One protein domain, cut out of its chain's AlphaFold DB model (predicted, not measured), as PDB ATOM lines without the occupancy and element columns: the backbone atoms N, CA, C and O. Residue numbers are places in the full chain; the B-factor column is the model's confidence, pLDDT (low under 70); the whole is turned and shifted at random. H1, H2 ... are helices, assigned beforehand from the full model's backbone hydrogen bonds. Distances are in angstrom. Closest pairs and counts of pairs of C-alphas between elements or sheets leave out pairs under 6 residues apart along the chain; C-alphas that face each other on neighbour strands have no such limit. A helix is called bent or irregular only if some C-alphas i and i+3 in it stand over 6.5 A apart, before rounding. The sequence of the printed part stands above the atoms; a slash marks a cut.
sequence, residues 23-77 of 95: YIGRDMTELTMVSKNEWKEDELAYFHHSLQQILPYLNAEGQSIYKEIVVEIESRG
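AT A GLANCE: This is residues 23 to 77 of the 95 residues of an uncharacterized protein of Bacillus sp. M13(2017) (UniProt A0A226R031). A helical hairpin, H2 turning tightly into H3, makes most of this model. The two long helices touch but splay at 38 degrees, and the short helix H1 lies off to one side of them, touching neither. The printed part has 55 residues with three named helices, in the order H1, H2, H3, and no named strand; the class is all helix. The whole is compact, with a radius of gyration of the C-alphas of 10.5 A, and rounded, spanning 26 by 23 by 19 A.

HOW THE PARTS SIT: The longest helix is H2, residues 41 to 57, which has a kink of 39 degrees near residue 51. H3, residues 60 to 75, touches H2, and the closest C-alphas, those of Leu 44 and Ile 69, are 6.3 A apart. Their lines stand at a tilt of 38 degrees, only just steep, and they run opposite ways as a helical hairpin. Their centres are 9.4 A apart. H1, residues 28 to 32, is apart from H3. It is only just apart from H2, with their closest C-alphas at 8.3 A. In H1 and H3 every O i to N i+4 pair is within hydrogen-bond range; in H2, 10 of 13 are.

IN THESE COORDINATES: H2 measures 24.6 A from its first to its last C-alpha, beginning at C-alpha 41 (23.826, 86.193, -15.495). It is irregular: C-alphas 53 and 56 are 8.1 A apart, against about 5 A in a regular helix. H3 measures 22.4 A and ends at C-alpha 75 (29.397, 95.140, -20.014). H1 measures 6.0 A and begins at C-alpha 28 (10.847, 86.545, -21.798).

THE WHOLE: The two C-alphas farthest apart, those of Tyr 57 and Gly 77, are 27.6 A apart. The printed part has no cut. The link from H2 to H3 is tight, with 2 residues, and that from H1 to H2 is short, with 8. The mean pLDDT of the printed part is 92.2, and no printed residue is under 70.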
ATOM      1  N   TYR A  23      15.095  75.407 -18.248       72.31
ATOM      2  CA  TYR A  23      15.392  76.710 -17.690       72.31
ATOM      3  C   TYR A  23      14.428  77.012 -16.539       72.31
ATOM      4  O   TYR A  23      13.210  76.928 -16.708       72.31
ATOM      5  N   ILE A  24      14.981  77.317 -15.365       73.75
ATOM      6  CA  ILE A  24      14.224  77.742 -14.186       73.75
ATOM      7  C   ILE A  24      14.614  79.193 -13.929       73.75
ATOM      8  O   ILE A  24      15.620  79.485 -13.289       73.75
ATOM      9  N   GLY A  25      13.823  80.104 -14.480       84.94
ATOM     10  CA  GLY A  25      14.009  81.543 -14.367       84.94
ATOM     11  C   GLY A  25      12.798  82.280 -14.925       84.94
ATOM     12  O   GLY A  25      11.839  81.649 -15.377       84.94
ATOM     13  N   ARG A  26      12.840  83.614 -14.882       91.56
ATOM     14  CA  ARG A  26      11.772  84.459 -15.431       91.56
ATOM     15  C   ARG A  26      11.668  84.258 -16.937       91.56
ATOM     16  O   ARG A  26      12.694  84.134 -17.611       91.56
ATOM     17  N   ASP A  27      10.456  84.212 -17.472       91.31
ATOM     18  CA  ASP A  27      10.272  84.088 -18.917       91.31
ATOM     19  C   ASP A  27      10.558  85.410 -19.651       91.31
ATOM     20  O   ASP A  27      10.790  86.460 -19.049       91.31
ATOM     21  N   MET A  28      10.553  85.366 -20.985       89.62
ATOM     22  CA  MET A  28      10.847  86.545 -21.798       89.62
ATOM     23  C   MET A  28       9.826  87.676 -21.587       89.62
ATOM     24  O   MET A  28      10.204  88.839 -21.659       89.62
ATOM     25  N   THR A  29       8.550  87.374 -21.340       89.31
ATOM     26  CA  THR A  29       7.497  88.384 -21.149       89.31
ATOM     27  C   THR A  29       7.669  89.130 -19.833       89.31
ATOM     28  O   THR A  29       7.496  90.345 -19.790       89.31
ATOM     29  N   GLU A  30       8.048  88.427 -18.772       90.69
ATOM     30  CA  GLU A  30       8.415  89.060 -17.507       90.69
ATOM     31  C   GLU A  30       9.678  89.909 -17.675       90.69
ATOM     32  O   GLU A  30       9.748  91.052 -17.221       90.69
ATOM     33  N   LEU A  31      10.674  89.369 -18.373       92.81
ATOM     34  CA  LEU A  31      11.977  89.996 -18.534       92.81
ATOM     35  C   LEU A  31      11.990  91.199 -19.487       92.81
ATOM     36  O   LEU A  31      12.828  92.083 -19.315       92.81
ATOM     37  N   THR A  32      11.092  91.289 -20.476       88.56
ATOM     38  CA  THR A  32      10.980  92.483 -21.341       88.56
ATOM     39  C   THR A  32      10.506  93.716 -20.581       88.56
ATOM     40  O   THR A  32      10.800  94.831 -21.008       88.56
ATOM     41  N   MET A  33       9.806  93.539 -19.459       91.81
ATOM     42  CA  MET A  33       9.370  94.638 -18.592       91.81
ATOM     43  C   MET A  33      10.445  95.071 -17.588       91.81
ATOM     44  O   MET A  33      10.247  96.034 -16.849       91.81
ATOM     45  N   VAL A  34      11.579  94.369 -17.557       93.44
ATOM     46  CA  VAL A  34      12.673  94.581 -16.614       93.44
ATOM     47  C   VAL A  34      13.914  95.058 -17.362       93.44
ATOM     48  O   VAL A  34      14.243  94.580 -18.452       93.44
ATOM     49  N   SER A  35      14.638  96.001 -16.765       94.19
ATOM     50  CA  SER A  35      15.901  96.487 -17.316       94.19
ATOM     51  C   SER A  35      16.947  95.365 -17.398       94.19
ATOM     52  O   SER A  35      17.044  94.527 -16.503       94.19
ATOM     53  N   LYS A  36      17.772  95.346 -18.456       93.75
ATOM     54  CA  LYS A  36      18.765  94.275 -18.698       93.75
ATOM     55  C   LYS A  36      19.809  94.145 -17.586       93.75
ATOM     56  O   LYS A  36      20.242  93.039 -17.284       93.75
ATOM     57  N   ASN A  37      20.143  95.244 -16.914       93.94
ATOM     58  CA  ASN A  37      21.047  95.237 -15.759       93.94
ATOM     59  C   ASN A  37      20.504  94.464 -14.540       93.94
ATOM     60  O   ASN A  37      21.280  94.059 -13.680       93.94
ATOM     61  N   GLU A  38      19.194  94.220 -14.475       95.19
ATOM     62  CA  GLU A  38      18.542  93.422 -13.429       95.19
ATOM     63  C   GLU A  38      18.341  91.957 -13.843       95.19
ATOM     64  O   GLU A  38      17.792  91.153 -13.081       95.19
ATOM     65  N   TRP A  39      18.747  91.581 -15.056       94.56
ATOM     66  CA  TRP A  39      18.745  90.184 -15.469       94.56
ATOM     67  C   TRP A  39      19.880  89.459 -14.758       94.56
ATOM     68  O   TRP A  39      21.003  89.968 -14.653       94.56
ATOM     69  N   LYS A  40      19.600  88.259 -14.262       92.56
ATOM     70  CA  LYS A  40      20.638  87.402 -13.692       92.56
ATOM     71  C   LYS A  40      21.559  86.959 -14.831       92.56
ATOM     72  O   LYS A  40      21.100  86.793 -15.959       92.56
ATOM     73  N   GLU A  41      22.846  86.761 -14.534       89.75
ATOM     74  CA  GLU A  41      23.826  86.193 -15.495       89.75
ATOM     75  C   GLU A  41      23.286  84.946 -16.174       89.75
ATOM     76  O   GLU A  41      23.445  84.682 -17.364       89.75
ATOM     77  N   ASP A  42      22.551  84.248 -15.345       87.06
ATOM     78  CA  ASP A  42      21.875  83.054 -15.633       87.06
ATOM     79  C   ASP A  42      20.830  83.210 -16.781       87.06
ATOM     80  O   ASP A  42      20.902  82.624 -17.867       87.06
ATOM     81  N   GLU A  43      19.894  84.131 -16.607       92.75
ATOM     82  CA  GLU A  43      18.870  84.443 -17.608       92.75
ATOM     83  C   GLU A  43      19.510  84.984 -18.903       92.75
ATOM     84  O   GLU A  43      19.109  84.610 -20.009       92.75
ATOM     85  N   LEU A  44      20.563  85.804 -18.779       92.75
ATOM     86  CA  LEU A  44      21.329  86.318 -19.919       92.75
ATOM     87  C   LEU A  44      21.947  85.189 -20.746       92.75
ATOM     88  O   LEU A  44      21.804  85.179 -21.967       92.75
ATOM     89  N   ALA A  45      22.596  84.222 -20.104       89.88
ATOM     90  CA  ALA A  45      23.222  83.098 -20.784       89.88
ATOM     91  C   ALA A  45      22.187  82.176 -21.456       89.88
ATOM     92  O   ALA A  45      22.399  81.759 -22.601       89.88
ATOM     93  N   TYR A  46      21.039  81.926 -20.814       89.44
ATOM     94  CA  TYR A  46      19.947  81.155 -21.419       89.44
ATOM     95  C   TYR A  46      19.408  81.804 -22.694       89.44
ATOM     96  O   TYR A  46      19.326  81.157 -23.745       89.44
ATOM     97  N   PHE A  47      19.034  83.083 -22.622       93.12
ATOM     98  CA  PHE A  47      18.430  83.775 -23.758       93.12
ATOM     99  C   PHE A  47      19.458  84.127 -24.828       93.12
ATOM    100  O   PHE A  47      19.119  84.084 -26.009       93.12
ATOM    101  N   HIS A  48      20.719  84.374 -24.464       93.00
ATOM    102  CA  HIS A  48      21.810  84.478 -25.428       93.00
ATOM    103  C   HIS A  48      21.939  83.189 -26.247       93.00
ATOM    104  O   HIS A  48      21.866  83.238 -27.474       93.00
ATOM    105  N   HIS A  49      22.036  82.030 -25.588       88.50
ATOM    106  CA  HIS A  49      22.114  80.737 -26.269       88.50
ATOM    107  C   HIS A  49      20.885  80.466 -27.147       88.50
ATOM    108  O   HIS A  49      21.022  80.109 -28.321       88.50
ATOM    109  N   SER A  50      19.689  80.670 -26.592       89.06
ATOM    110  CA  SER A  50      18.422  80.383 -27.271       89.06
ATOM    111  C   SER A  50      18.221  81.263 -28.507       89.06
ATOM    112  O   SER A  50      17.890  80.761 -29.580       89.06
ATOM    113  N   LEU A  51      18.458  82.573 -28.388       92.88
ATOM    114  CA  LEU A  51      18.253  83.522 -29.483       92.88
ATOM    115  C   LEU A  51      19.359  83.445 -30.536       92.88
ATOM    116  O   LEU A  51      19.064  83.603 -31.720       92.88
ATOM    117  N   GLN A  52      20.603  83.140 -30.150       92.38
ATOM    118  CA  GLN A  52      21.707  82.979 -31.100       92.38
ATOM    119  C   GLN A  52      21.409  81.888 -32.141       92.38
ATOM    120  O   GLN A  52      21.718  82.061 -33.319       92.38
ATOM    121  N   GLN A  53      20.778  80.780 -31.735       88.06
ATOM    122  CA  GLN A  53      20.455  79.668 -32.640       88.06
ATOM    123  C   GLN A  53      19.401  80.025 -33.690       88.06
ATOM    124  O   GLN A  53      19.433  79.498 -34.802       88.06
ATOM    125  N   ILE A  54      18.475  80.923 -33.351       94.06
ATOM    126  CA  ILE A  54      17.372  81.329 -34.230       94.06
ATOM    127  C   ILE A  54      17.560  82.729 -34.818       94.06
ATOM    128  O   ILE A  54      16.665  83.221 -35.499       94.06
ATOM    129  N   LEU A  55      18.721  83.357 -34.598       92.69
ATOM    130  CA  LEU A  55      19.028  84.732 -34.996       92.69
ATOM    131  C   LEU A  55      18.653  85.065 -36.456       92.69
ATOM    132  O   LEU A  55      18.048  86.118 -36.661       92.69
ATOM    133  N   PRO A  56      18.908  84.200 -37.466       94.75
ATOM    134  CA  PRO A  56      18.535  84.486 -38.858       94.75
ATOM    135  C   PRO A  56      17.024  84.618 -39.092       94.75
ATOM    136  O   PRO A  56      16.602  85.169 -40.106       94.75
ATOM    137  N   TYR A  57      16.219  84.083 -38.178       96.62
ATOM    138  CA  TYR A  57      14.762  84.044 -38.258       96.62
ATOM    139  C   TYR A  57      14.091  85.102 -37.375       96.62
ATOM    140  O   TYR A  57      12.872  85.255 -37.428       96.62
ATOM    141  N   LEU A  58      14.862  85.840 -36.569       93.75
ATOM    142  CA  LEU A  58      14.331  86.919 -35.745       93.75
ATOM    143  C   LEU A  58      13.992  88.137 -36.608       93.75
ATOM    144  O   LEU A  58      14.758  88.544 -37.486       93.75
ATOM    145  N   ASN A  59      12.851  88.756 -36.311       96.88
ATOM    146  CA  ASN A  59      12.492  90.061 -36.854       96.88
ATOM    147  C   ASN A  59      13.381  91.174 -36.249       96.88
ATOM    148  O   ASN A  59      14.209  90.927 -35.370       96.88
ATOM    149  N   ALA A  60      13.199  92.415 -36.704       96.75
ATOM    150  CA  ALA A  60      14.001  93.550 -36.238       96.75
ATOM    151  C   ALA A  60      13.922  93.774 -34.712       96.75
ATOM    152  O   ALA A  60      14.924  94.115 -34.089       96.75
ATOM    153  N   GLU A  61      12.756  93.545 -34.106       95.00
ATOM    154  CA  GLU A  61      12.551  93.676 -32.660       95.00
ATOM    155  C   GLU A  61      13.327  92.607 -31.879       95.00
ATOM    156  O   GLU A  61      14.098  92.934 -30.977       95.00
ATOM    157  N   GLY A  62      13.212  91.338 -32.280       94.19
ATOM    158  CA  GLY A  62      13.952  90.233 -31.672       94.19
ATOM    159  C   GLY A  62      15.468  90.398 -31.805       94.19
ATOM    160  O   GLY A  62      16.203  90.122 -30.858       94.19
ATOM    161  N   GLN A  63      15.945  90.917 -32.940       96.06
ATOM    162  CA  GLN A  63      17.363  91.248 -33.122       96.06
ATOM    163  C   GLN A  63      17.815  92.396 -32.208       96.06
ATOM    164  O   GLN A  63      18.931  92.350 -31.689       96.06
ATOM    165  N   SER A  64      16.964  93.402 -31.975       95.88
ATOM    166  CA  SER A  64      17.259  94.490 -31.034       95.88
ATOM    167  C   SER A  64      17.394  93.971 -29.604       95.88
ATOM    168  O   SER A  64      18.386  94.259 -28.939       95.88
ATOM    169  N   ILE A  65      16.452  93.133 -29.161       94.69
ATOM    170  CA  ILE A  65      16.488  92.497 -27.836       94.69
ATOM    171  C   ILE A  65      17.759  91.659 -27.674       94.69
ATOM    172  O   ILE A  65      18.446  91.766 -26.658       94.69
ATOM    173  N   TYR A  66      18.101  90.847 -28.677       95.56
ATOM    174  CA  TYR A  66      19.324  90.046 -28.649       95.56
ATOM    175  C   TYR A  66      20.579  90.920 -28.539       95.56
ATOM    176  O   TYR A  66      21.476  90.615 -27.756       95.56
ATOM    177  N   LYS A  67      20.633  92.037 -29.272       96.44
ATOM    178  CA  LYS A  67      21.750  92.983 -29.191       96.44
ATOM    179  C   LYS A  67      21.903  93.567 -27.786       96.44
ATOM    180  O   LYS A  67      23.025  93.661 -27.304       96.44
ATOM    181  N   GLU A  68      20.809  93.938 -27.128       96.88
ATOM    182  CA  GLU A  68      20.849  94.428 -25.744       96.88
ATOM    183  C   GLU A  68      21.378  93.371 -24.770       96.88
ATOM    184  O   GLU A  68      22.173  93.697 -23.895       96.88
ATOM    185  N   ILE A  69      20.980  92.106 -24.946       95.69
ATOM    186  CA  ILE A  69      21.493  90.984 -24.146       95.69
ATOM    187  C   ILE A  69      23.008  90.845 -24.333       95.69
ATOM    188  O   ILE A  69      23.732  90.719 -23.351       95.69
ATOM    189  N   VAL A  70      23.500  90.908 -25.575       95.38
ATOM    190  CA  VAL A  70      24.942  90.832 -25.865       95.38
ATOM    191  C   VAL A  70      25.696  92.005 -25.240       95.38
ATOM    192  O   VAL A  70      26.701  91.783 -24.577       95.38
ATOM    193  N   VAL A  71      25.189  93.233 -25.387       96.88
ATOM    194  CA  VAL A  71      25.805  94.429 -24.786       96.88
ATOM    195  C   VAL A  71      25.880  94.309 -23.266       96.88
ATOM    196  O   VAL A  71      26.888  94.683 -22.673       96.88
ATOM    197  N   GLU A  72      24.841  93.776 -22.629       96.75
ATOM    198  CA  GLU A  72      24.832  93.562 -21.182       96.75
ATOM    199  C   GLU A  72      25.821  92.473 -20.746       96.75
ATOM    200  O   GLU A  72      26.516  92.623 -19.748       96.75
ATOM    201  N   ILE A  73      25.937  91.384 -21.506       93.00
ATOM    202  CA  ILE A  73      26.947  90.351 -21.250       93.00
ATOM    203  C   ILE A  73      28.358  90.939 -21.376       93.00
ATOM    204  O   ILE A  73      29.206  90.716 -20.514       93.00
ATOM    205  N   GLU A  74      28.617  91.714 -22.430       93.25
ATOM    206  CA  GLU A  74      29.906  92.372 -22.654       93.25
ATOM    207  C   GLU A  74      30.225  93.393 -21.554       93.25
ATOM    208  O   GLU A  74      31.362  93.445 -21.082       93.25
ATOM    209  N   SER A  75      29.229  94.158 -21.093       95.12
ATOM    210  CA  SER A  75      29.397  95.140 -20.014       95.12
ATOM    211  C   SER A  75      29.801  94.486 -18.685       95.12
ATOM    212  O   SER A  75      30.539  95.092 -17.906       95.12
ATOM    213  N   ARG A  76      29.390  93.229 -18.460       93.50
ATOM    214  CA  ARG A  76      29.760  92.401 -17.297       93.50
ATOM    215  C   ARG A  76      31.087  91.653 -17.452       93.50
ATOM    216  O   ARG A  76      31.510  90.978 -16.519       93.50
ATOM    217  N   GLY A  77      31.770  91.793 -18.589       90.94
ATOM    218  CA  GLY A  77      33.041  91.113 -18.858       90.94
ATOM    219  C   GLY A  77      32.901  89.741 -19.525       90.94
ATOM    220  O   GLY A  77      33.866  88.979 -19.543       90.94
TER     221      GLY A  77